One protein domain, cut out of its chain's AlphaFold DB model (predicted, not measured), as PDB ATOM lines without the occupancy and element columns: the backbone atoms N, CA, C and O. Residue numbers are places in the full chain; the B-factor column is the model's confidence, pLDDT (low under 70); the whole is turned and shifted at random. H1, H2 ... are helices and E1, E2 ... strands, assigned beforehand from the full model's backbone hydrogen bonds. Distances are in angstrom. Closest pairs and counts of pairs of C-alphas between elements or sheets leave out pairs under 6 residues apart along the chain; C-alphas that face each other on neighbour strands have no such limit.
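Overview. This is residues 26 to 195 of the 196 residues of an uncharacterized protein of Elusimicrobia bacterium GWA2_62_23 (UniProt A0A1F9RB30). A strongly twisted antiparallel sheet of six strands has three helices, H2, H3 and H4, over one face. H1 packs on H2 at one end of the longest axis, H5 stands beside edge strand E1, and the short H6 and H7 come just before E6, between E1 and E2 in the sheet. The printed part has 170 residues, with seven named helices and six named strands in the order H1 H2 H3 H4 H5 E1 E2 E3 E4 E5 H6 H7 E6. The sheet's order is E1 E6 E2 E3 E4 E5, and the class is mixed, helices and strands. The whole is compact, with a radius of gyration of the C-alphas of 14.4 A, and spans 39 by 32 by 32 A.

Arrangement. H1, residues 26 to 39, and H2, residues 50 to 61, form a helical hairpin: they touch, closest C-alphas Leu 34 and Gly 54, 6.1 A, opposite ways at a steep tilt of 42 degrees. H1 only grazes the sheet, with residues 27 to 37. H2 lies over E3, residues 152 to 159, at a height over the sheet of 6.1 A, and runs across the strands, at 80 degrees to E3 on the local plane. With residues 56 to 60 alone H2 touches H3, residues 72 to 82; the closest C-alphas, Ile 59 and Asp 79, are 6.3 A apart. H3 lies over E3 too, slantwise to the strands at 43 degrees on the local plane. H4, residues 96 to 105, runs across E6, residues 189 to 194, at 70 degrees on the local plane. H2, H3 and H4 lie on the same face; H3 and H4 make two layers with the sheet, helices on one face of it. H5, residues 107 to 113, touches H4 only at the corner, closest C-alphas Ala 103 and Ala 110, 5.1 A, and stands at the sheet's level. E1, residues 115 to 118, pairs with E6, N 116 to O 193 at 2.9 A, and E6 with E2, residues 132 to 135, N 132 to O 192 at 2.8 A. E2, E3, E4, residues 162 to 166, and E5, residues 170 to 172, form a meander, each strand the antiparallel neighbour of the one before: N 133 to O 154 is 2.8 A, N 155 to O 166 2.8 A, N 165 to O 171 3.0 A. H6, residues 178 to 181, is not on the sheet; H7, residues 183 to 188, only grazes it, with 5 pairs of C-alphas within 10 A. Every O i to N i+4 pair is within hydrogen-bond range in H1, H2, H3, H4, H5 and H7; H6 is too short for one.

Along the chain. H1 begins at C-alpha 26 (102.040, 107.609, 167.561) and measures 20.3 A, H2 16.1 A, H3 15.5 A and H4 14.5 A. E3 measures 21.5 A from C-alpha 152 (120.114, 84.555, 162.361), and E6 16.6 A, ending at C-alpha 194 (111.996, 88.681, 178.580).

Size, cuts and confidence. The C-alphas farthest apart, Pro 26 and Glu 105, are 39.9 A apart. The printed part has no cut. The links H3 to H4, E1 to E2 and E2 to E3 are long. The mean pLDDT of the printed part is 87.4; residues 26 to 45 are under 70.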
ATOM      1  N   PRO A  26     102.251 108.942 168.141       36.41
ATOM      2  CA  PRO A  26     102.040 107.609 167.561       36.41
ATOM      3  C   PRO A  26     102.854 106.495 168.244       36.41
ATOM      4  O   PRO A  26     102.379 105.366 168.336       36.41
ATOM      5  N   VAL A  27     104.036 106.804 168.782       37.78
ATOM      6  CA  VAL A  27     104.904 105.852 169.499       37.78
ATOM      7  C   VAL A  27     104.337 105.540 170.883       37.78
ATOM      8  O   VAL A  27     104.366 104.392 171.327       37.78
ATOM      9  N   ARG A  28     103.744 106.536 171.552       37.38
ATOM     10  CA  ARG A  28     103.084 106.346 172.851       37.38
ATOM     11  C   ARG A  28     101.807 105.512 172.719       37.38
ATOM     12  O   ARG A  28     101.628 104.557 173.468       37.38
ATOM     13  N   ALA A  29     100.982 105.807 171.713       38.41
ATOM     14  CA  ALA A  29      99.782 105.029 171.407       38.41
ATOM     15  C   ALA A  29     100.109 103.598 170.936       38.41
ATOM     16  O   ALA A  29      99.370 102.668 171.252       38.41
ATOM     17  N   GLY A  30     101.222 103.408 170.217       44.69
ATOM     18  CA  GLY A  30     101.759 102.087 169.884       44.69
ATOM     19  C   GLY A  30     102.202 101.321 171.131       44.69
ATOM     20  O   GLY A  30     101.790 100.183 171.324       44.69
ATOM     21  N   GLY A  31     102.949 101.965 172.033       41.56
ATOM     22  CA  GLY A  31     103.397 101.373 173.297       41.56
ATOM     23  C   GLY A  31     102.263 100.984 174.255       41.56
ATOM     24  O   GLY A  31     102.360  99.958 174.926       41.56
ATOM     25  N   GLU A  32     101.175 101.756 174.305       42.06
ATOM     26  CA  GLU A  32      99.976 101.431 175.097       42.06
ATOM     27  C   GLU A  32      99.184 100.264 174.484       42.06
ATOM     28  O   GLU A  32      98.866  99.313 175.193       42.06
ATOM     29  N   ARG A  33      98.979 100.245 173.157       49.28
ATOM     30  CA  ARG A  33      98.357  99.092 172.475       49.28
ATOM     31  C   ARG A  33      99.199  97.819 172.580       49.28
ATOM     32  O   ARG A  33      98.641  96.735 172.712       49.28
ATOM     33  N   LEU A  34     100.527  97.941 172.555       45.06
ATOM     34  CA  LEU A  34     101.450  96.827 172.787       45.06
ATOM     35  C   LEU A  34     101.337  96.298 174.220       45.06
ATOM     36  O   LEU A  34     101.328  95.087 174.410       45.06
ATOM     37  N   ARG A  35     101.217  97.172 175.227       46.09
ATOM     38  CA  ARG A  35     101.011  96.753 176.624       46.09
ATOM     39  C   ARG A  35      99.719  95.954 176.792       46.09
ATOM     40  O   ARG A  35      99.759  94.883 177.394       46.09
ATOM     41  N   ASP A  36      98.623  96.425 176.204       43.03
ATOM     42  CA  ASP A  36      97.322  95.756 176.296       43.03
ATOM     43  C   ASP A  36      97.290  94.439 175.496       43.03
ATOM     44  O   ASP A  36      96.794  93.426 175.985       43.03
ATOM     45  N   ALA A  37      97.913  94.392 174.310       48.41
ATOM     46  CA  ALA A  37      98.012  93.175 173.492       48.41
ATOM     47  C   ALA A  37      98.892  92.075 174.117       48.41
ATOM     48  O   ALA A  37      98.740  90.892 173.798       48.41
ATOM     49  N   VAL A  38      99.827  92.453 174.994       50.16
ATOM     50  CA  VAL A  38     100.733  91.529 175.689       50.16
ATOM     51  C   VAL A  38     100.082  90.904 176.933       50.16
ATOM     52  O   VAL A  38     100.472  89.805 177.329       50.16
ATOM     53  N   ALA A  39      99.076  91.553 177.528       48.22
ATOM     54  CA  ALA A  39      98.411  91.081 178.744       48.22
ATOM     55  C   ALA A  39      97.327  90.001 178.509       48.22
ATOM     56  O   ALA A  39      96.988  89.283 179.447       48.22
ATOM     57  N   ASP A  40      96.809  89.848 177.283       42.31
ATOM     58  CA  ASP A  40      95.581  89.075 176.990       42.31
ATOM     59  C   ASP A  40      95.804  87.688 176.334       42.31
ATOM     60  O   ASP A  40      94.927  87.137 175.671       42.31
ATOM     61  N   ARG A  41      96.989  87.071 176.465       48.97
ATOM     62  CA  ARG A  41      97.265  85.760 175.834       48.97
ATOM     63  C   ARG A  41      97.472  84.667 176.877       48.97
ATOM     64  O   ARG A  41      98.456  84.675 177.598       48.97
ATOM     65  N   SER A  42      96.573  83.675 176.918       37.62
ATOM     66  CA  SER A  42      96.535  82.585 177.923       37.62
ATOM     67  C   SER A  42      97.738  81.609 177.954       37.62
ATOM     68  O   SER A  42      97.667  80.554 178.578       37.62
ATOM     69  N   SER A  43      98.862  81.948 177.320       53.91
ATOM     70  CA  SER A  43     100.093  81.148 177.257       53.91
ATOM     71  C   SER A  43     101.340  81.901 177.736       53.91
ATOM     72  O   SER A  43     102.459  81.444 177.500       53.91
ATOM     73  N   THR A  44     101.171  83.046 178.405       64.44
ATOM     74  CA  THR A  44     102.284  83.857 178.907       64.44
ATOM     75  C   THR A  44     103.216  83.018 179.799       64.44
ATOM     76  O   THR A  44     102.775  82.510 180.835       64.44
ATOM     77  N   PRO A  45     104.497  82.830 179.420       67.44
ATOM     78  CA  PRO A  45     105.414  81.975 180.166       67.44
ATOM     79  C   PRO A  45     105.560  82.429 181.621       67.44
ATOM     80  O   PRO A  45     105.607  83.624 181.909       67.44
ATOM     81  N   ALA A  46     105.681  81.484 182.556       74.75
ATOM     82  CA  ALA A  46     105.920  81.825 183.957       74.75
ATOM     83  C   ALA A  46     107.181  82.697 184.095       74.75
ATOM     84  O   ALA A  46     108.260  82.291 183.639       74.75
ATOM     85  N   GLY A  47     107.025  83.862 184.733       82.31
ATOM     86  CA  GLY A  47     108.076  84.866 184.923       82.31
ATOM     87  C   GLY A  47     108.218  85.884 183.788       82.31
ATOM     88  O   GLY A  47     109.076  86.754 183.895       82.31
ATOM     89  N   TYR A  48     107.407  85.795 182.729       88.94
ATOM     90  CA  TYR A  48     107.435  86.734 181.609       88.94
ATOM     91  C   TYR A  48     107.197  88.179 182.055       88.94
ATOM     92  O   TYR A  48     106.214  88.487 182.734       88.94
ATOM     93  N   ASP A  49     108.089  89.064 181.628       92.00
ATOM     94  CA  ASP A  49     108.045  90.491 181.923       92.00
ATOM     95  C   ASP A  49     107.479  91.248 180.717       92.00
ATOM     96  O   ASP A  49     108.193  91.638 179.789       92.00
ATOM     97  N   ALA A  50     106.162  91.463 180.745       89.69
ATOM     98  CA  ALA A  50     105.426  92.169 179.700       89.69
ATOM     99  C   ALA A  50     105.928  93.601 179.465       89.69
ATOM    100  O   ALA A  50     105.891  94.093 178.335       89.69
ATOM    101  N   GLN A  51     106.404  94.281 180.510       89.00
ATOM    102  CA  GLN A  51     106.868  95.659 180.405       89.00
ATOM    103  C   GLN A  51     108.222  95.724 179.698       89.00
ATOM    104  O   GLN A  51     108.394  96.533 178.779       89.00
ATOM    105  N   LYS A  52     109.171  94.868 180.094       92.62
ATOM    106  CA  LYS A  52     110.483  94.749 179.441       92.62
ATOM    107  C   LYS A  52     110.339  94.255 178.004       92.62
ATOM    108  O   LYS A  52     110.968  94.810 177.106       92.62
ATOM    109  N   ALA A  53     109.438  93.303 177.765       94.06
ATOM    110  CA  ALA A  53     109.127  92.808 176.431       94.06
ATOM    111  C   ALA A  53     108.503  93.874 175.519       94.06
ATOM    112  O   ALA A  53     108.970  94.066 174.397       94.06
ATOM    113  N   GLY A  54     107.523  94.635 176.013       93.19
ATOM    114  CA  GLY A  54     106.938  95.751 175.270       93.19
ATOM    115  C   GLY A  54     107.965  96.835 174.929       93.19
ATOM    116  O   GLY A  54     107.962  97.355 173.815       93.19
ATOM    117  N   ARG A  55     108.895  97.137 175.848       95.25
ATOM    118  CA  ARG A  55     109.991  98.085 175.593       95.25
ATOM    119  C   ARG A  55     110.932  97.587 174.497       95.25
ATOM    120  O   ARG A  55     111.247  98.348 173.589       95.25
ATOM    121  N   LEU A  56     111.355  96.325 174.569       96.88
ATOM    122  CA  LEU A  56     112.229  95.723 173.564       96.88
ATOM    123  C   LEU A  56     111.568  95.703 172.177       96.88
ATOM    124  O   LEU A  56     112.191  96.090 171.191       96.88
ATOM    125  N   ALA A  57     110.288  95.323 172.106       96.88
ATOM    126  CA  ALA A  57     109.512  95.341 170.869       96.88
ATOM    127  C   ALA A  57     109.398  96.752 170.268       96.88
ATOM    128  O   ALA A  57     109.576  96.916 169.060       96.88
ATOM    129  N   ALA A  58     109.136  97.766 171.100       94.62
ATOM    130  CA  ALA A  58     109.015  99.153 170.658       94.62
ATOM    131  C   ALA A  58     110.331  99.690 170.072       94.62
ATOM    132  O   ALA A  58     110.311 100.283 168.999       94.62
ATOM    133  N   ILE A  59     111.468  99.421 170.724       95.50
ATOM    134  CA  ILE A  59     112.799  99.808 170.221       95.50
ATOM    135  C   ILE A  59     113.084  99.128 168.876       95.50
ATOM    136  O   ILE A  59     113.515  99.777 167.924       95.50
ATOM    137  N   ALA A  60     112.804  97.827 168.768       95.50
ATOM    138  CA  ALA A  60     113.021  97.089 167.529       95.50
ATOM    139  C   ALA A  60     112.148  97.615 166.372       95.50
ATOM    140  O   ALA A  60     112.614  97.685 165.232       95.50
ATOM    141  N   ALA A  61     110.909  98.032 166.664       94.06
ATOM    142  CA  ALA A  61     109.975  98.580 165.681       94.06
ATOM    143  C   ALA A  61     110.442  99.904 165.057       94.06
ATOM    144  O   ALA A  61     110.052 100.212 163.934       94.06
ATOM    145  N   GLU A  62     111.329 100.666 165.706       90.75
ATOM    146  CA  GLU A  62     111.875 101.910 165.136       90.75
ATOM    147  C   GLU A  62     112.621 101.687 163.809       90.75
ATOM    148  O   GLU A  62     112.828 102.628 163.041       90.75
ATOM    149  N   ARG A  63     113.010 100.437 163.516       89.88
ATOM    150  CA  ARG A  63     113.663 100.042 162.260       89.88
ATOM    151  C   ARG A  63     112.700  99.531 161.188       89.88
ATOM    152  O   ARG A  63     113.153  99.131 160.113       89.88
ATOM    153  N   VAL A  64     111.390  99.552 161.418       86.75
ATOM    154  CA  VAL A  64     110.417  99.248 160.362       86.75
ATOM    155  C   VAL A  64     110.579 100.253 159.219       86.75
ATOM    156  O   VAL A  64     110.661 101.462 159.417       86.75
ATOM    157  N   GLY A  65     110.698  99.734 157.993       81.06
ATOM    158  CA  GLY A  65     110.973 100.531 156.791       81.06
ATOM    159  C   GLY A  65     112.454 100.860 156.551       81.06
ATOM    160  O   GLY A  65     112.778 101.483 155.539       81.06
ATOM    161  N   TYR A  66     113.369 100.435 157.427       80.75
ATOM    162  CA  TYR A  66     114.806 100.630 157.227       80.75
ATOM    163  C   TYR A  66     115.361  99.495 156.357       80.75
ATOM    164  O   TYR A  66     115.001  98.330 156.519       80.75
ATOM    165  N   GLY A  67     116.275  99.820 155.438       76.25
ATOM    166  CA  GLY A  67     117.016  98.808 154.679       76.25
ATOM    167  C   GLY A  67     118.036  98.057 155.544       76.25
ATOM    168  O   GLY A  67     118.510  98.599 156.545       76.25
ATOM    169  N   LEU A  68     118.411  96.848 155.110       77.75
ATOM    170  CA  LEU A  68     119.379  95.983 155.795       77.75
ATOM    171  C   LEU A  68     120.708  96.705 156.055       77.75
ATOM    172  O   LEU A  68     121.303  97.299 155.150       77.75
ATOM    173  N   LYS A  69     121.183  96.640 157.299       72.88
ATOM    174  CA  LYS A  69     122.445  97.260 157.738       72.88
ATOM    175  C   LYS A  69     123.590  96.258 157.925       72.88
ATOM    176  O   LYS A  69     124.722  96.686 158.160       72.88
ATOM    177  N   GLY A  70     123.319  94.959 157.794       77.50
ATOM    178  CA  GLY A  70     124.253  93.877 158.083       77.50
ATOM    179  C   GLY A  70     124.444  93.663 159.589       77.50
ATOM    180  O   GLY A  70     124.295  94.589 160.389       77.50
ATOM    181  N   ARG A  71     124.849  92.442 159.967       87.38
ATOM    182  CA  ARG A  71     125.124  92.009 161.355       87.38
ATOM    183  C   ARG A  71     123.888  92.053 162.267       87.38
ATOM    184  O   ARG A  71     123.855  92.825 163.224       87.38
ATOM    185  N   CYS A  72     122.905  91.192 161.993       93.62
ATOM    186  CA  CYS A  72     121.670  91.035 162.777       93.62
ATOM    187  C   CYS A  72     121.910  90.959 164.298       93.62
ATOM    188  O   CYS A  72     121.234  91.656 165.055       93.62
ATOM    189  N   TYR A  73     122.936  90.216 164.735       94.94
ATOM    190  CA  TYR A  73     123.318  90.103 166.146       94.94
ATOM    191  C   TYR A  73     123.610  91.453 166.808       94.94
ATOM    192  O   TYR A  73     123.032  91.773 167.844       94.94
ATOM    193  N   ASN A  74     124.439  92.295 166.186       92.75
ATOM    194  CA  ASN A  74     124.847  93.570 166.774       92.75
ATOM    195  C   ASN A  74     123.662  94.524 166.972       92.75
ATOM    196  O   ASN A  74     123.702  95.368 167.864       92.75
ATOM    197  N   TRP A  75     122.634  94.428 166.127       94.44
ATOM    198  CA  TRP A  75     121.422  95.235 166.261       94.44
ATOM    199  C   TRP A  75     120.524  94.727 167.381       94.44
ATOM    200  O   TRP A  75     120.127  95.517 168.230       94.44
ATOM    201  N   VAL A  76     120.289  93.416 167.448       96.50
ATOM    202  CA  VAL A  76     119.518  92.827 168.550       96.50
ATOM    203  C   VAL A  76     120.216  93.051 169.895       96.50
ATOM    204  O   VAL A  76     119.564  93.412 170.868       96.50
ATOM    205  N   TRP A  77     121.545  92.935 169.955       95.38
ATOM    206  CA  TRP A  77     122.311  93.224 171.169       95.38
ATOM    207  C   TRP A  77     122.164  94.683 171.621       95.38
ATOM    208  O   TRP A  77     121.931  94.948 172.799       95.38
ATOM    209  N   LYS A  78     122.240  95.645 170.690       93.81
ATOM    210  CA  LYS A  78     122.003  97.065 170.999       93.81
ATOM    211  C   LYS A  78     120.599  97.303 171.545       93.81
ATOM    212  O   LYS A  78     120.459  98.059 172.502       93.81
ATOM    213  N   ASP A  79     119.596  96.649 170.974       96.44
ATOM    214  CA  ASP A  79     118.216  96.770 171.436       96.44
ATOM    215  C   ASP A  79     118.014  96.169 172.822       96.44
ATOM    216  O   ASP A  79     117.334  96.774 173.647       96.44
ATOM    217  N   LEU A  80     118.636  95.021 173.113       96.75
ATOM    218  CA  LEU A  80     118.635  94.436 174.454       96.75
ATOM    219  C   LEU A  80     119.220  95.428 175.469       96.75
ATOM    220  O   LEU A  80     118.593  95.720 176.487       96.75
ATOM    221  N   MET A  81     120.378  96.022 175.172       96.06
ATOM    222  CA  MET A  81     120.984  97.022 176.059       96.06
ATOM    223  C   MET A  81     120.089  98.264 176.216       96.06
ATOM    224  O   MET A  81     119.874  98.736 177.330       96.06
ATOM    225  N   ALA A  82     119.506  98.765 175.123       94.38
ATOM    226  CA  ALA A  82     118.594  99.911 175.145       94.38
ATOM    227  C   ALA A  82     117.278  99.614 175.894       94.38
ATOM    228  O   ALA A  82     116.704 100.503 176.524       94.38
ATOM    229  N   ALA A  83     116.820  98.360 175.887       94.69
ATOM    230  CA  ALA A  83     115.669  97.908 176.661       94.69
ATOM    231  C   ALA A  83     115.974  97.751 178.164       94.69
ATOM    232  O   ALA A  83     115.045  97.577 178.955       94.69
ATOM    233  N   GLY A  84     117.241  97.881 178.576       94.88
ATOM    234  CA  GLY A  84     117.669  97.831 179.975       94.88
ATOM    235  C   GLY A  84     118.046  96.436 180.469       94.88
ATOM    236  O   GLY A  84     118.010  96.197 181.675       94.88
ATOM    237  N   PHE A  85     118.390  95.516 179.564       95.25
ATOM    238  CA  PHE A  85     119.014  94.251 179.952       95.25
ATOM    239  C   PHE A  85     120.410  94.537 180.532       95.25
ATOM    240  O   PHE A  85     121.097  95.442 180.046       95.25
ATOM    241  N   PRO A  86     120.834  93.817 181.587       94.06
ATOM    242  CA  PRO A  86     122.156  93.999 182.164       94.06
ATOM    243  C   PRO A  86     123.228  93.665 181.129       94.06
ATOM    244  O   PRO A  86     123.059  92.770 180.306       94.06
ATOM    245  N   TYR A  87     124.356  94.362 181.190       89.88
ATOM    246  CA  TYR A  87     125.518  93.975 180.405       89.88
ATOM    247  C   TYR A  87     126.127  92.687 180.978       89.88
ATOM    248  O   TYR A  87     126.295  92.573 182.193       89.88
ATOM    249  N   GLU A  88     126.462  91.731 180.115       88.12
ATOM    250  CA  GLU A  88     127.031  90.435 180.492       88.12
ATOM    251  C   GLU A  88     128.189  90.096 179.549       88.12
ATOM    252  O   GLU A  88     127.987  89.835 178.363       88.12
ATOM    253  N   GLU A  89     129.410  90.114 180.085       86.88
ATOM    254  CA  GLU A  89     130.652  89.916 179.324       86.88
ATOM    255  C   GLU A  89     130.788  88.502 178.752       86.88
ATOM    256  O   GLU A  89     131.517  88.294 177.784       86.88
ATOM    257  N   THR A  90     130.101  87.519 179.343       87.25
ATOM    258  CA  THR A  90     130.163  86.125 178.885       87.25
ATOM    259  C   THR A  90     129.250  85.827 177.700       87.25
ATOM    260  O   THR A  90     129.324  84.723 177.156       87.25
ATOM    261  N   VAL A  91     128.395  86.773 177.291       82.88
ATOM    262  CA  VAL A  91     127.590  86.611 176.080       82.88
ATOM    263  C   VAL A  91     128.518  86.658 174.853       82.88
ATOM    264  O   VAL A  91     129.235  87.641 174.666       82.88
ATOM    265  N   PRO A  92     128.514  85.624 173.994       80.19
ATOM    266  CA  PRO A  92     129.429  85.550 172.862       80.19
ATOM    267  C   PRO A  92     129.096  86.572 171.765       80.19
ATOM    268  O   PRO A  92     127.961  86.668 171.304       80.19
ATOM    269  N   ASP A  93     130.118  87.278 171.284       77.75
ATOM    270  CA  ASP A  93     130.064  88.201 170.143       77.75
ATOM    271  C   ASP A  93     130.805  87.585 168.931       77.75
ATOM    272  O   ASP A  93     131.859  86.975 169.144       77.75
ATOM    273  N   PRO A  94     130.354  87.720 167.660       78.75
ATOM    274  CA  PRO A  94     129.088  88.258 167.145       78.75
ATOM    275  C   PRO A  94     128.191  87.178 166.488       78.75
ATOM    276  O   PRO A  94     127.787  87.323 165.331       78.75
ATOM    277  N   SER A  95     127.906  86.060 167.168       92.31
ATOM    278  CA  SER A  95     127.154  84.939 166.572       92.31
ATOM    279  C   SER A  95     125.782  84.742 167.216       92.31
ATOM    280  O   SER A  95     125.678  84.447 168.405       92.31
ATOM    281  N   ALA A  96     124.727  84.833 166.399       95.94
ATOM    282  CA  ALA A  96     123.354  84.568 166.821       95.94
ATOM    283  C   ALA A  96     123.211  83.146 167.378       95.94
ATOM    284  O   ALA A  96     122.654  82.952 168.456       95.94
ATOM    285  N   TYR A  97     123.781  82.159 166.687       94.94
ATOM    286  CA  TYR A  97     123.789  80.773 167.142       94.94
ATOM    287  C   TYR A  97     124.469  80.607 168.510       94.94
ATOM    288  O   TYR A  97     123.890  79.992 169.406       94.94
ATOM    289  N   MET A  98     125.648  81.208 168.704       96.00
ATOM    290  CA  MET A  98     126.351  81.115 169.989       96.00
ATOM    291  C   MET A  98     125.576  81.798 171.119       96.00
ATOM    292  O   MET A  98     125.617  81.322 172.247       96.00
ATOM    293  N   PHE A  99     124.839  82.876 170.834       96.75
ATOM    294  CA  PHE A  99     123.951  83.511 171.810       96.75
ATOM    295  C   PHE A  99     122.831  82.568 172.273       96.75
ATOM    296  O   PHE A  99     122.570  82.462 173.472       96.75
ATOM    297  N   ALA A 100     122.197  81.836 171.349       97.12
ATOM    298  CA  ALA A 100     121.200  80.832 171.720       97.12
ATOM    299  C   ALA A 100     121.804  79.685 172.536       97.12
ATOM    300  O   ALA A 100     121.191  79.254 173.512       97.12
ATOM    301  N   ASP A 101     122.978  79.184 172.154       96.44
ATOM    302  CA  ASP A 101     123.654  78.120 172.900       96.44
ATOM    303  C   ASP A 101     124.060  78.584 174.302       96.44
ATOM    304  O   ASP A 101     123.717  77.920 175.276       96.44
ATOM    305  N   TRP A 102     124.639  79.782 174.430       95.88
ATOM    306  CA  TRP A 102     124.956  80.404 175.721       95.88
ATOM    307  C   TRP A 102     123.742  80.471 176.661       95.88
ATOM    308  O   TRP A 102     123.887  80.234 177.867       95.88
ATOM    309  N   ALA A 103     122.557  80.769 176.118       96.00
ATOM    310  CA  ALA A 103     121.316  80.845 176.885       96.00
ATOM    311  C   ALA A 103     120.740  79.468 177.255       96.00
ATOM    312  O   ALA A 103     120.111  79.334 178.303       96.00
ATOM    313  N   LYS A 104     120.944  78.449 176.408       95.75
ATOM    314  CA  LYS A 104     120.513  77.060 176.647       95.75
ATOM    315  C   LYS A 104     121.424  76.320 177.631       95.75
ATOM    316  O   LYS A 104     120.947  75.468 178.371       95.75
ATOM    317  N   GLU A 105     122.720  76.620 177.634       96.19
ATOM    318  CA  GLU A 105     123.708  75.959 178.498       96.19
ATOM    319  C   GLU A 105     123.521  76.277 179.987       96.19
ATOM    320  O   GLU A 105     123.765  75.420 180.835       96.19
ATOM    321  N   ASP A 106     123.088  77.497 180.315       94.62
ATOM    322  CA  ASP A 106     122.837  77.931 181.691       94.62
ATOM    323  C   ASP A 106     121.583  78.813 181.742       94.62
ATOM    324  O   ASP A 106     121.644  80.045 181.677       94.62
ATOM    325  N   GLU A 107     120.423  78.166 181.886       93.62
ATOM    326  CA  GLU A 107     119.130  78.847 181.985       93.62
ATOM    327  C   GLU A 107     119.066  79.819 183.173       93.62
ATOM    328  O   GLU A 107     118.385  80.841 183.103       93.62
ATOM    329  N   ALA A 108     119.788  79.541 184.266       93.44
ATOM    330  CA  ALA A 108     119.817  80.430 185.422       93.44
ATOM    331  C   ALA A 108     120.612  81.707 185.119       93.44
ATOM    332  O   ALA A 108     120.240  82.788 185.576       93.44
ATOM    333  N   ARG A 109     121.702  81.607 184.349       93.50
ATOM    334  CA  ARG A 109     122.442  82.767 183.836       93.50
ATOM    335  C   ARG A 109     121.614  83.556 182.833       93.50
ATOM    336  O   ARG A 109     121.536  84.773 182.981       93.50
ATOM    337  N   ALA A 110     120.949  82.889 181.892       94.88
ATOM    338  CA  ALA A 110     120.026  83.550 180.973       94.88
ATOM    339  C   ALA A 110     118.925  84.305 181.740       94.88
ATOM    340  O   ALA A 110     118.666  85.473 181.458       94.88
ATOM    341  N   ALA A 111     118.356  83.689 182.784       94.69
ATOM    342  CA  ALA A 111     117.341  84.319 183.624       94.69
ATOM    343  C   ALA A 111     117.881  85.536 184.387       94.69
ATOM    344  O   ALA A 111     117.210  86.560 184.426       94.69
ATOM    345  N   ARG A 112     119.113  85.485 184.924       94.50
ATOM    346  CA  ARG A 112     119.774  86.663 185.533       94.50
ATOM    347  C   ARG A 112     120.034  87.781 184.523       94.50
ATOM    348  O   ARG A 112     119.980  88.950 184.889       94.50
ATOM    349  N   PHE A 113     120.294  87.426 183.266       95.31
ATOM    350  CA  PHE A 113     120.342  88.378 182.160       95.31
ATOM    351  C   PHE A 113     118.945  88.910 181.785       95.31
ATOM    352  O   PHE A 113     118.834  89.909 181.090       95.31
ATOM    353  N   GLY A 114     117.863  88.304 182.275       96.25
ATOM    354  CA  GLY A 114     116.486  88.719 182.011       96.25
ATOM    355  C   GLY A 114     115.846  88.021 180.814       96.25
ATOM    356  O   GLY A 114     114.860  88.529 180.285       96.25
ATOM    357  N   LEU A 115     116.380  86.880 180.370       97.06
ATOM    358  CA  LEU A 115     115.817  86.059 179.297       97.06
ATOM    359  C   LEU A 115     115.526  84.634 179.764       97.06
ATOM    360  O   LEU A 115     116.241  84.057 180.574       97.06
ATOM    361  N   LYS A 116     114.495  84.023 179.189       96.31
ATOM    362  CA  LYS A 116     114.172  82.613 179.403       96.31
ATOM    363  C   LYS A 116     113.872  81.936 178.081       96.31
ATOM    364  O   LYS A 116     113.083  82.454 177.295       96.31
ATOM    365  N   VAL A 117     114.462  80.765 177.861       96.06
ATOM    366  CA  VAL A 117     114.135  79.921 176.710       96.06
ATOM    367  C   VAL A 117     112.747  79.309 176.912       96.06
ATOM    368  O   VAL A 117     112.419  78.822 177.996       96.06
ATOM    369  N   ILE A 118     111.922  79.338 175.870       94.94
ATOM    370  CA  ILE A 118     110.613  78.682 175.839       94.94
ATOM    371  C   ILE A 118     110.536  77.710 174.657       94.94
ATOM    372  O   ILE A 118     111.296  77.855 173.697       94.94
ATOM    373  N   PRO A 119     109.615  76.729 174.687       94.81
ATOM    374  CA  PRO A 119     109.354  75.896 173.523       94.81
ATOM    375  C   PRO A 119     108.985  76.747 172.305       94.81
ATOM    376  O   PRO A 119     108.162  77.656 172.408       94.81
ATOM    377  N   THR A 120     109.571  76.428 171.151       95.44
ATOM    378  CA  THR A 120     109.278  77.100 169.880       95.44
ATOM    379  C   THR A 120     107.798  76.932 169.525       95.44
ATOM    380  O   THR A 120     107.366  75.788 169.328       95.44
ATOM    381  N   PRO A 121     107.012  78.021 169.416       93.25
ATOM    382  CA  PRO A 121     105.597  77.949 169.048       93.25
ATOM    383  C   PRO A 121     105.374  77.444 167.619       93.25
ATOM    384  O   PRO A 121     106.321  77.307 166.841       93.25
ATOM    385  N   ASP A 122     104.129  77.132 167.263       93.31
ATOM    386  CA  ASP A 122     103.774  76.639 165.921       93.31
ATOM    387  C   ASP A 122     103.620  77.764 164.889       93.31
ATOM    388  O   ASP A 122     103.486  77.497 163.691       93.31
ATOM    389  N   SER A 123     103.625  79.015 165.347       93.56
ATOM    390  CA  SER A 123     103.420  80.204 164.530       93.56
ATOM    391  C   SER A 123     104.078  81.440 165.157       93.56
ATOM    392  O   SER A 123     104.326  81.490 166.365       93.56
ATOM    393  N   PHE A 124     104.351  82.469 164.348       92.25
ATOM    394  CA  PHE A 124     104.814  83.757 164.878       92.25
ATOM    395  C   PHE A 124     103.708  84.471 165.650       92.25
ATOM    396  O   PHE A 124     103.984  85.253 166.554       92.25
ATOM    397  N   GLU A 125     102.448  84.212 165.319       89.62
ATOM    398  CA  GLU A 125     101.266  84.754 165.975       89.62
ATOM    399  C   GLU A 125     101.187  84.311 167.437       89.62
ATOM    400  O   GLU A 125     100.787  85.108 168.277       89.62
ATOM    401  N   GLU A 126     101.641  83.105 167.774       90.19
ATOM    402  CA  GLU A 126     101.701  82.608 169.153       90.19
ATOM    403  C   GLU A 126     102.863  83.190 169.969       90.19
ATOM    404  O   GLU A 126     102.792  83.222 171.198       90.19
ATOM    405  N   MET A 127     103.928  83.675 169.320       91.50
ATOM    406  CA  MET A 127     105.078  84.237 170.032       91.50
ATOM    407  C   MET A 127     104.681  85.526 170.775       91.50
ATOM    408  O   MET A 127     103.965  86.362 170.214       91.50
ATOM    409  N   PRO A 128     105.137  85.752 172.017       91.75
ATOM    410  CA  PRO A 128     104.984  87.048 172.679       91.75
ATOM    411  C   PRO A 128     105.729  88.165 171.932       91.75
ATOM    412  O   PRO A 128     106.759  87.922 171.299       91.75
ATOM    413  N   LEU A 129     105.224  89.400 171.984       94.12
ATOM    414  CA  LEU A 129     105.982  90.561 171.495       94.12
ATOM    415  C   LEU A 129     107.226  90.756 172.362       94.12
ATOM    416  O   LEU A 129     107.206  90.436 173.542       94.12
ATOM    417  N   GLY A 130     108.319  91.228 171.774       96.38
ATOM    418  CA  GLY A 130     109.611  91.343 172.446       96.38
ATOM    419  C   GLY A 130     110.340  90.009 172.615       96.38
ATOM    420  O   GLY A 130     111.405  89.982 173.222       96.38
ATOM    421  N   SER A 131     109.805  88.904 172.084       97.94
ATOM    422  CA  SER A 131     110.559  87.648 172.020       97.94
ATOM    423  C   SER A 131     111.775  87.817 171.119       97.94
ATOM    424  O   SER A 131     111.663  88.380 170.031       97.94
ATOM    425  N   VAL A 132     112.910  87.277 171.548       98.25
ATOM    426  CA  VAL A 132     114.110  87.128 170.730       98.25
ATOM    427  C   VAL A 132     114.083  85.736 170.110       98.25
ATOM    428  O   VAL A 132     114.086  84.733 170.820       98.25
ATOM    429  N   VAL A 133     114.039  85.664 168.787       98.31
ATOM    430  CA  VAL A 133     114.037  84.415 168.027       98.31
ATOM    431  C   VAL A 133     115.400  84.245 167.393       98.31
ATOM    432  O   VAL A 133     115.877  85.129 166.689       98.31
ATOM    433  N   VAL A 134     116.023  83.100 167.639       98.31
ATOM    434  CA  VAL A 134     117.314  82.735 167.068       98.31
ATOM    435  C   VAL A 134     117.136  81.510 166.188       98.31
ATOM    436  O   VAL A 134     116.638  80.482 166.640       98.31
ATOM    437  N   TYR A 135     117.594  81.603 164.949       98.19
ATOM    438  CA  TYR A 135     117.631  80.519 163.980       98.19
ATOM    439  C   TYR A 135     119.059  79.976 163.908       98.19
ATOM    440  O   TYR A 135     120.007  80.734 163.685       98.19
ATOM    441  N   ALA A 136     119.223  78.668 164.097       98.06
ATOM    442  CA  ALA A 136     120.514  77.998 164.005       98.06
ATOM    443  C   ALA A 136     121.114  78.088 162.584       98.06
ATOM    444  O   ALA A 136     120.423  78.457 161.626       98.06
ATOM    445  N   PRO A 137     122.401  77.751 162.403       97.25
ATOM    446  CA  PRO A 137     123.046  77.870 161.105       97.25
ATOM    447  C   PRO A 137     122.355  77.025 160.022       97.25
ATOM    448  O   PRO A 137     122.111  75.832 160.199       97.25
ATOM    449  N   GLY A 138     121.999  77.650 158.894       95.38
ATOM    450  CA  GLY A 138     121.276  76.991 157.796       95.38
ATOM    451  C   GLY A 138     119.802  76.650 158.081       95.38
ATOM    452  O   GLY A 138     119.184  75.901 157.316       95.38
ATOM    453  N   GLN A 139     119.224  77.156 159.174       96.81
ATOM    454  CA  GLN A 139     117.796  77.037 159.466       96.81
ATOM    455  C   GLN A 139     116.978  77.989 158.581       96.81
ATOM    456  O   GLN A 139     117.364  79.134 158.356       96.81
ATOM    457  N   GLU A 140     115.841  77.517 158.073       94.31
ATOM    458  CA  GLU A 140     114.869  78.362 157.373       94.31
ATOM    459  C   GLU A 140     114.219  79.354 158.345       94.31
ATOM    460  O   GLU A 140     113.939  79.012 159.499       94.31
ATOM    461  N   PHE A 141     113.968  80.565 157.862       93.62
ATOM    462  CA  PHE A 141     113.187  81.588 158.543       93.62
ATOM    463  C   PHE A 141     112.241  82.284 157.546       93.62
ATOM    464  O   PHE A 141     112.294  82.034 156.345       93.62
ATOM    465  N   ALA A 142     111.376  83.181 158.028       90.50
ATOM    466  CA  ALA A 142     110.228  83.735 157.291       90.50
ATOM    467  C   ALA A 142     110.509  84.353 155.901       90.50
ATOM    468  O   ALA A 142     109.575  84.578 155.129       90.50
ATOM    469  N   TYR A 143     111.758  84.694 155.587       90.06
ATOM    470  CA  TYR A 143     112.141  85.318 154.319       90.06
ATOM    471  C   TYR A 143     113.473  84.791 153.763       90.06
ATOM    472  O   TYR A 143     114.087  85.445 152.918       90.06
ATOM    473  N   GLY A 144     113.925  83.606 154.193       92.38
ATOM    474  CA  GLY A 144     115.128  82.988 153.640       92.38
ATOM    475  C   GLY A 144     115.731  81.887 154.506       92.38
ATOM    476  O   GLY A 144     115.049  81.215 155.275       92.38
ATOM    477  N   THR A 145     117.044  81.713 154.369       94.69
ATOM    478  CA  THR A 145     117.823  80.719 155.114       94.69
ATOM    479  C   THR A 145     118.907  81.418 155.913       94.69
ATOM    480  O   THR A 145     119.625  82.269 155.382       94.69
ATOM    481  N   ALA A 146     119.012  81.079 157.197       96.12
ATOM    482  CA  ALA A 146     119.965  81.666 158.123       96.12
ATOM    483  C   ALA A 146     121.404  81.433 157.651       96.12
ATOM    484  O   ALA A 146     121.702  80.441 156.977       96.12
ATOM    485  N   ASN A 147     122.308  82.338 158.033       95.06
ATOM    486  CA  ASN A 147     123.716  82.212 157.686       95.06
ATOM    487  C   ASN A 147     124.252  80.834 158.146       95.06
ATOM    488  O   ASN A 147     123.980  80.435 159.280       95.06
ATOM    489  N   PRO A 148     124.998  80.097 157.300       95.44
ATOM    490  CA  PRO A 148     125.419  78.722 157.585       95.44
ATOM    491  C   PRO A 148     126.487  78.595 158.678       95.44
ATOM    492  O   PRO A 148     126.779  77.479 159.094       95.44
ATOM    493  N   GLU A 149     127.052  79.704 159.154       93.62
ATOM    494  CA  GLU A 149     128.042  79.733 160.234       93.62
ATOM    495  C   GLU A 149     127.491  80.406 161.498       93.62
ATOM    496  O   GLU A 149     127.669  79.908 162.607       93.62
ATOM    497  N   HIS A 150     126.790  81.529 161.340       94.62
ATOM    498  CA  HIS A 150     126.395  82.376 162.469       94.62
ATOM    499  C   HIS A 150     124.911  82.289 162.835       94.62
ATOM    500  O   HIS A 150     124.523  82.801 163.885       94.62
ATOM    501  N   GLY A 151     124.080  81.654 162.005       96.62
ATOM    502  CA  GLY A 151     122.629  81.658 162.186       96.62
ATOM    503  C   GLY A 151     121.993  83.015 161.862       96.62
ATOM    504  O   GLY A 151     122.514  83.793 161.061       96.62
ATOM    505  N   HIS A 152     120.833  83.280 162.460       97.56
ATOM    506  CA  HIS A 152     120.114  84.555 162.361       97.56
ATOM    507  C   HIS A 152     119.373  84.848 163.668       97.56
ATOM    508  O   HIS A 152     119.044  83.921 164.403       97.56
ATOM    509  N   ILE A 153     119.119  86.115 163.981       98.06
ATOM    510  CA  ILE A 153     118.448  86.524 165.222       98.06
ATOM    511  C   ILE A 153     117.535  87.709 164.963       98.06
ATOM    512  O   ILE A 153     117.903  88.593 164.197       98.06
ATOM    513  N   GLU A 154     116.369  87.727 165.603       97.62
ATOM    514  CA  GLU A 154     115.329  88.740 165.425       97.62
ATOM    515  C   GLU A 154     114.581  89.007 166.727       97.62
ATOM    516  O   GLU A 154     114.451  88.128 167.571       97.62
ATOM    517  N   ILE A 155     114.033  90.209 166.860       98.25
ATOM    518  CA  ILE A 155     113.045  90.566 167.873       98.25
ATOM    519  C   ILE A 155     111.675  90.589 167.206       98.25
ATOM    520  O   ILE A 155     111.489  91.249 166.181       98.25
ATOM    521  N   ILE A 156     110.706  89.897 167.796       97.62
ATOM    522  CA  ILE A 156     109.324  89.911 167.324       97.62
ATOM    523  C   ILE A 156     108.633  91.180 167.809       97.62
ATOM    524  O   ILE A 156     108.512  91.413 169.012       97.62
ATOM    525  N   THR A 157     108.123  91.976 166.880       95.94
ATOM    526  CA  THR A 157     107.386  93.207 167.172       95.94
ATOM    527  C   THR A 157     106.089  93.289 166.369       95.94
ATOM    528  O   THR A 157     105.784  92.399 165.575       95.94
ATOM    529  N   ASP A 158     105.299  94.322 166.626       93.06
ATOM    530  CA  ASP A 158     104.057  94.629 165.928       93.06
ATOM    531  C   ASP A 158     104.007  96.125 165.629       93.06
ATOM    532  O   ASP A 158     104.358  96.946 166.479       93.06
ATOM    533  N   GLN A 159     103.573  96.468 164.421       90.00
ATOM    534  CA  GLN A 159     103.254  97.835 164.047       90.00
ATOM    535  C   GLN A 159     101.981  97.828 163.206       90.00
ATOM    536  O   GLN A 159     101.897  97.133 162.197       90.00
ATOM    537  N   ASP A 160     100.986  98.603 163.640       88.44
ATOM    538  CA  ASP A 160      99.681  98.716 162.980       88.44
ATOM    539  C   ASP A 160      98.966  97.361 162.771       88.44
ATOM    540  O   ASP A 160      98.217  97.182 161.811       88.44
ATOM    541  N   GLY A 161      99.172  96.403 163.690       86.06
ATOM    542  CA  GLY A 161      98.596  95.055 163.623       86.06
ATOM    543  C   GLY A 161      99.320  94.109 162.662       86.06
ATOM    544  O   GLY A 161      98.835  93.002 162.412       86.06
ATOM    545  N   VAL A 162     100.452  94.540 162.099       91.31
ATOM    546  CA  VAL A 162     101.332  93.726 161.262       91.31
ATOM    547  C   VAL A 162     102.530  93.280 162.088       91.31
ATOM    548  O   VAL A 162     103.231  94.087 162.702       91.31
ATOM    549  N   ARG A 163     102.796  91.972 162.066       93.88
ATOM    550  CA  ARG A 163     103.877  91.358 162.834       93.88
ATOM    551  C   ARG A 163     105.194  91.376 162.068       93.88
ATOM    552  O   ARG A 163     105.250  90.916 160.925       93.88
ATOM    553  N   TYR A 164     106.259  91.818 162.732       96.00
ATOM    554  CA  TYR A 164     107.601  91.909 162.159       96.00
ATOM    555  C   TYR A 164     108.628  91.102 162.954       96.00
ATOM    556  O   TYR A 164     108.567  91.037 164.182       96.00
ATOM    557  N   GLY A 165     109.597  90.532 162.242       96.81
ATOM    558  CA  GLY A 165     110.881  90.099 162.786       96.81
ATOM    559  C   GLY A 165     111.918  91.184 162.511       96.81
ATOM    560  O   GLY A 165     112.153  91.535 161.354       96.81
ATOM    561  N   CYS A 166     112.496  91.751 163.568       96.44
ATOM    562  CA  CYS A 166     113.384  92.907 163.492       96.44
ATOM    563  C   CYS A 166     114.793  92.585 163.991       96.44
ATOM    564  O   CYS A 166     114.990  92.165 165.126       96.44
ATOM    565  N   SER A 167     115.794  92.842 163.156       94.56
ATOM    566  CA  SER A 167     117.214  92.721 163.481       94.56
ATOM    567  C   SER A 167     118.007  93.866 162.855       94.56
ATOM    568  O   SER A 167     117.824  95.006 163.276       94.56
ATOM    569  N   ASP A 168     118.836  93.624 161.838       89.25
ATOM    570  CA  ASP A 168     119.506  94.663 161.043       89.25
ATOM    571  C   ASP A 168     118.594  95.325 159.991       89.25
ATOM    572  O   ASP A 168     119.006  96.266 159.310       89.25
ATOM    573  N   GLY A 169     117.357  94.843 159.896       91.19
ATOM    574  CA  GLY A 169     116.181  95.445 159.271       91.19
ATOM    575  C   GLY A 169     114.922  94.773 159.830       91.19
ATOM    576  O   GLY A 169     115.030  93.869 160.658       91.19
ATOM    577  N   CYS A 170     113.738  95.193 159.394       93.25
ATOM    578  CA  CYS A 170     112.472  94.586 159.812       93.25
ATOM    579  C   CYS A 170     111.711  94.044 158.607       93.25
ATOM    580  O   CYS A 170     111.529  94.755 157.617       93.25
ATOM    581  N   TRP A 171     111.224  92.811 158.721       92.94
ATOM    582  CA  TRP A 171     110.430  92.154 157.687       92.94
ATOM    583  C   TRP A 171     109.132  91.625 158.267       92.94
ATOM    584  O   TRP A 171     109.102  91.151 159.400       92.94
ATOM    585  N   GLU A 172     108.062  91.719 157.488       94.38
ATOM    586  CA  GLU A 172     106.776  91.139 157.851       94.38
ATOM    587  C   GLU A 172     106.899  89.612 157.936       94.38
ATOM    588  O   GLU A 172     107.369  88.960 156.996       94.38
ATOM    589  N   VAL A 173     106.469  89.049 159.065       94.19
ATOM    590  CA  VAL A 173     106.514  87.602 159.345       94.19
ATOM    591  C   VAL A 173     105.128  86.982 159.521       94.19
ATOM    592  O   VAL A 173     105.015  85.757 159.606       94.19
ATOM    593  N   GLY A 174     104.073  87.803 159.553       86.88
ATOM    594  CA  GLY A 174     102.688  87.344 159.668       86.88
ATOM    595  C   GLY A 174     102.332  86.332 158.578       86.88
ATOM    596  O   GLY A 174     102.622  86.543 157.401       86.88
ATOM    597  N   GLY A 175     101.763  85.192 158.971       86.75
ATOM    598  CA  GLY A 175     101.404  84.106 158.053       86.75
ATOM    599  C   GLY A 175     102.584  83.370 157.398       86.75
ATOM    600  O   GLY A 175     102.358  82.480 156.583       86.75
ATOM    601  N   ARG A 176     103.839  83.689 157.750       91.00
ATOM    602  CA  ARG A 176     105.059  83.060 157.196       91.00
ATOM    603  C   ARG A 176     105.724  82.073 158.160       91.00
ATOM    604  O   ARG A 176     106.865  81.673 157.954       91.00
ATOM    605  N   GLY A 177     105.025  81.697 159.229       90.75
ATOM    606  CA  GLY A 177     105.541  80.845 160.304       90.75
ATOM    607  C   GLY A 177     105.343  79.341 160.112       90.75
ATOM    608  O   GLY A 177     105.622  78.599 161.043       90.75
ATOM    609  N   GLU A 178     104.858  78.861 158.961       92.62
ATOM    610  CA  GLU A 178     104.510  77.437 158.785       92.62
ATOM    611  C   GLU A 178     105.694  76.491 159.063       92.62
ATOM    612  O   GLU A 178     105.521  75.448 159.701       92.62
ATOM    613  N   PHE A 179     106.913  76.893 158.685       93.25
ATOM    614  CA  PHE A 179     108.134  76.120 158.929       93.25
ATOM    615  C   PHE A 179     108.385  75.846 160.424       93.25
ATOM    616  O   PHE A 179     109.028  74.850 160.758       93.25
ATOM    617  N   LEU A 180     107.852  76.673 161.336       95.12
ATOM    618  CA  LEU A 180     108.014  76.515 162.785       95.12
ATOM    619  C   LEU A 180     107.371  75.231 163.325       95.12
ATOM    620  O   LEU A 180     107.753  74.759 164.396       95.12
ATOM    621  N   ARG A 181     106.426  74.632 162.589       95.19
ATOM    622  CA  ARG A 181     105.795  73.347 162.941       95.19
ATOM    623  C   ARG A 181     106.706  72.150 162.683       95.19
ATOM    624  O   ARG A 181     106.505  71.082 163.264       95.19
ATOM    625  N   ALA A 182     107.699  72.298 161.807       95.31
ATOM    626  CA  ALA A 182     108.601  71.212 161.464       95.31
ATOM    627  C   ALA A 182     109.465  70.816 162.670       95.31
ATOM    628  O   ALA A 182     109.983  71.669 163.387       95.31
ATOM    629  N   GLN A 183     109.709  69.512 162.844       95.44
ATOM    630  CA  GLN A 183     110.583  68.999 163.912       95.44
ATOM    631  C   GLN A 183     111.984  69.620 163.870       95.44
ATOM    632  O   GLN A 183     112.583  69.864 164.915       95.44
ATOM    633  N   LYS A 184     112.478  69.932 162.664       95.12
ATOM    634  CA  LYS A 184     113.728  70.673 162.491       95.12
ATOM    635  C   LYS A 184     113.661  72.033 163.189       95.12
ATOM    636  O   LYS A 184     114.507  72.310 164.022       95.12
ATOM    637  N   ALA A 185     112.625  72.835 162.941       94.12
ATOM    638  CA  ALA A 185     112.482  74.142 163.576       94.12
ATOM    639  C   ALA A 185     112.290  74.044 165.098       94.12
ATOM    640  O   ALA A 185     112.838  74.858 165.832       94.12
ATOM    641  N   LYS A 186     111.596  73.014 165.601       92.88
ATOM    642  CA  LYS A 186     111.482  72.775 167.054       92.88
ATOM    643  C   LYS A 186     112.828  72.538 167.744       92.88
ATOM    644  O   LYS A 186     112.939  72.775 168.942       92.88
ATOM    645  N   LYS A 187     113.831  72.075 166.995       95.75
ATOM    646  CA  LYS A 187     115.202  71.868 167.471       95.75
ATOM    647  C   LYS A 187     116.111  73.071 167.185       95.75
ATOM    648  O   LYS A 187     116.913  73.448 168.034       95.75
ATOM    649  N   ASP A 188     115.984  73.643 165.993       97.69
ATOM    650  CA  ASP A 188     116.950  74.579 165.412       97.69
ATOM    651  C   ASP A 188     116.515  76.050 165.547       97.69
ATOM    652  O   ASP A 188     117.277  76.954 165.209       97.69
ATOM    653  N   VAL A 189     115.312  76.319 166.057       98.06
ATOM    654  CA  VAL A 189     114.864  77.661 166.446       98.06
ATOM    655  C   VAL A 189     114.816  77.732 167.964       98.06
ATOM    656  O   VAL A 189     114.192  76.894 168.606       98.06
ATOM    657  N   THR A 190     115.478  78.731 168.541       98.25
ATOM    658  CA  THR A 190     115.423  79.039 169.975       98.25
ATOM    659  C   THR A 190     114.618  80.313 170.168       98.25
ATOM    660  O   THR A 190     114.946  81.344 169.587       98.25
ATOM    661  N   VAL A 191     113.574  80.251 170.991       97.81
ATOM    662  CA  VAL A 191     112.756  81.414 171.340       97.81
ATOM    663  C   VAL A 191     113.059  81.796 172.779       97.81
ATOM    664  O   VAL A 191     112.882  80.988 173.690       97.81
ATOM    665  N   LEU A 192     113.523  83.025 172.977       97.81
ATOM    666  CA  LEU A 192     113.782  83.598 174.285       97.81
ATOM    667  C   LEU A 192     112.770  84.698 174.564       97.81
ATOM    668  O   LEU A 192     112.515  85.549 173.715       97.81
ATOM    669  N   VAL A 193     112.222  84.706 175.771       97.06
ATOM    670  CA  VAL A 193     111.293  85.744 176.215       97.06
ATOM    671  C   VAL A 193     111.892  86.552 177.362       97.06
ATOM    672  O   VAL A 193     112.592  85.976 178.201       97.06
ATOM    673  N   PRO A 194     111.613  87.863 177.437       97.06
ATOM    674  CA  PRO A 194     111.996  88.681 178.580       97.06
ATOM    675  C   PRO A 194     111.332  88.205 179.876       97.06
ATOM    676  O   PRO A 194     110.135  87.915 179.896       97.06
ATOM    677  N   VAL A 195     112.109  88.141 180.953       95.38
ATOM    678  CA  VAL A 195     111.665  87.768 182.306       95.38
ATOM    679  C   VAL A 195     112.198  88.746 183.357       95.38
ATOM    680  O   VAL A 195     113.128  89.513 183.075       95.38
TER     681      VAL A 195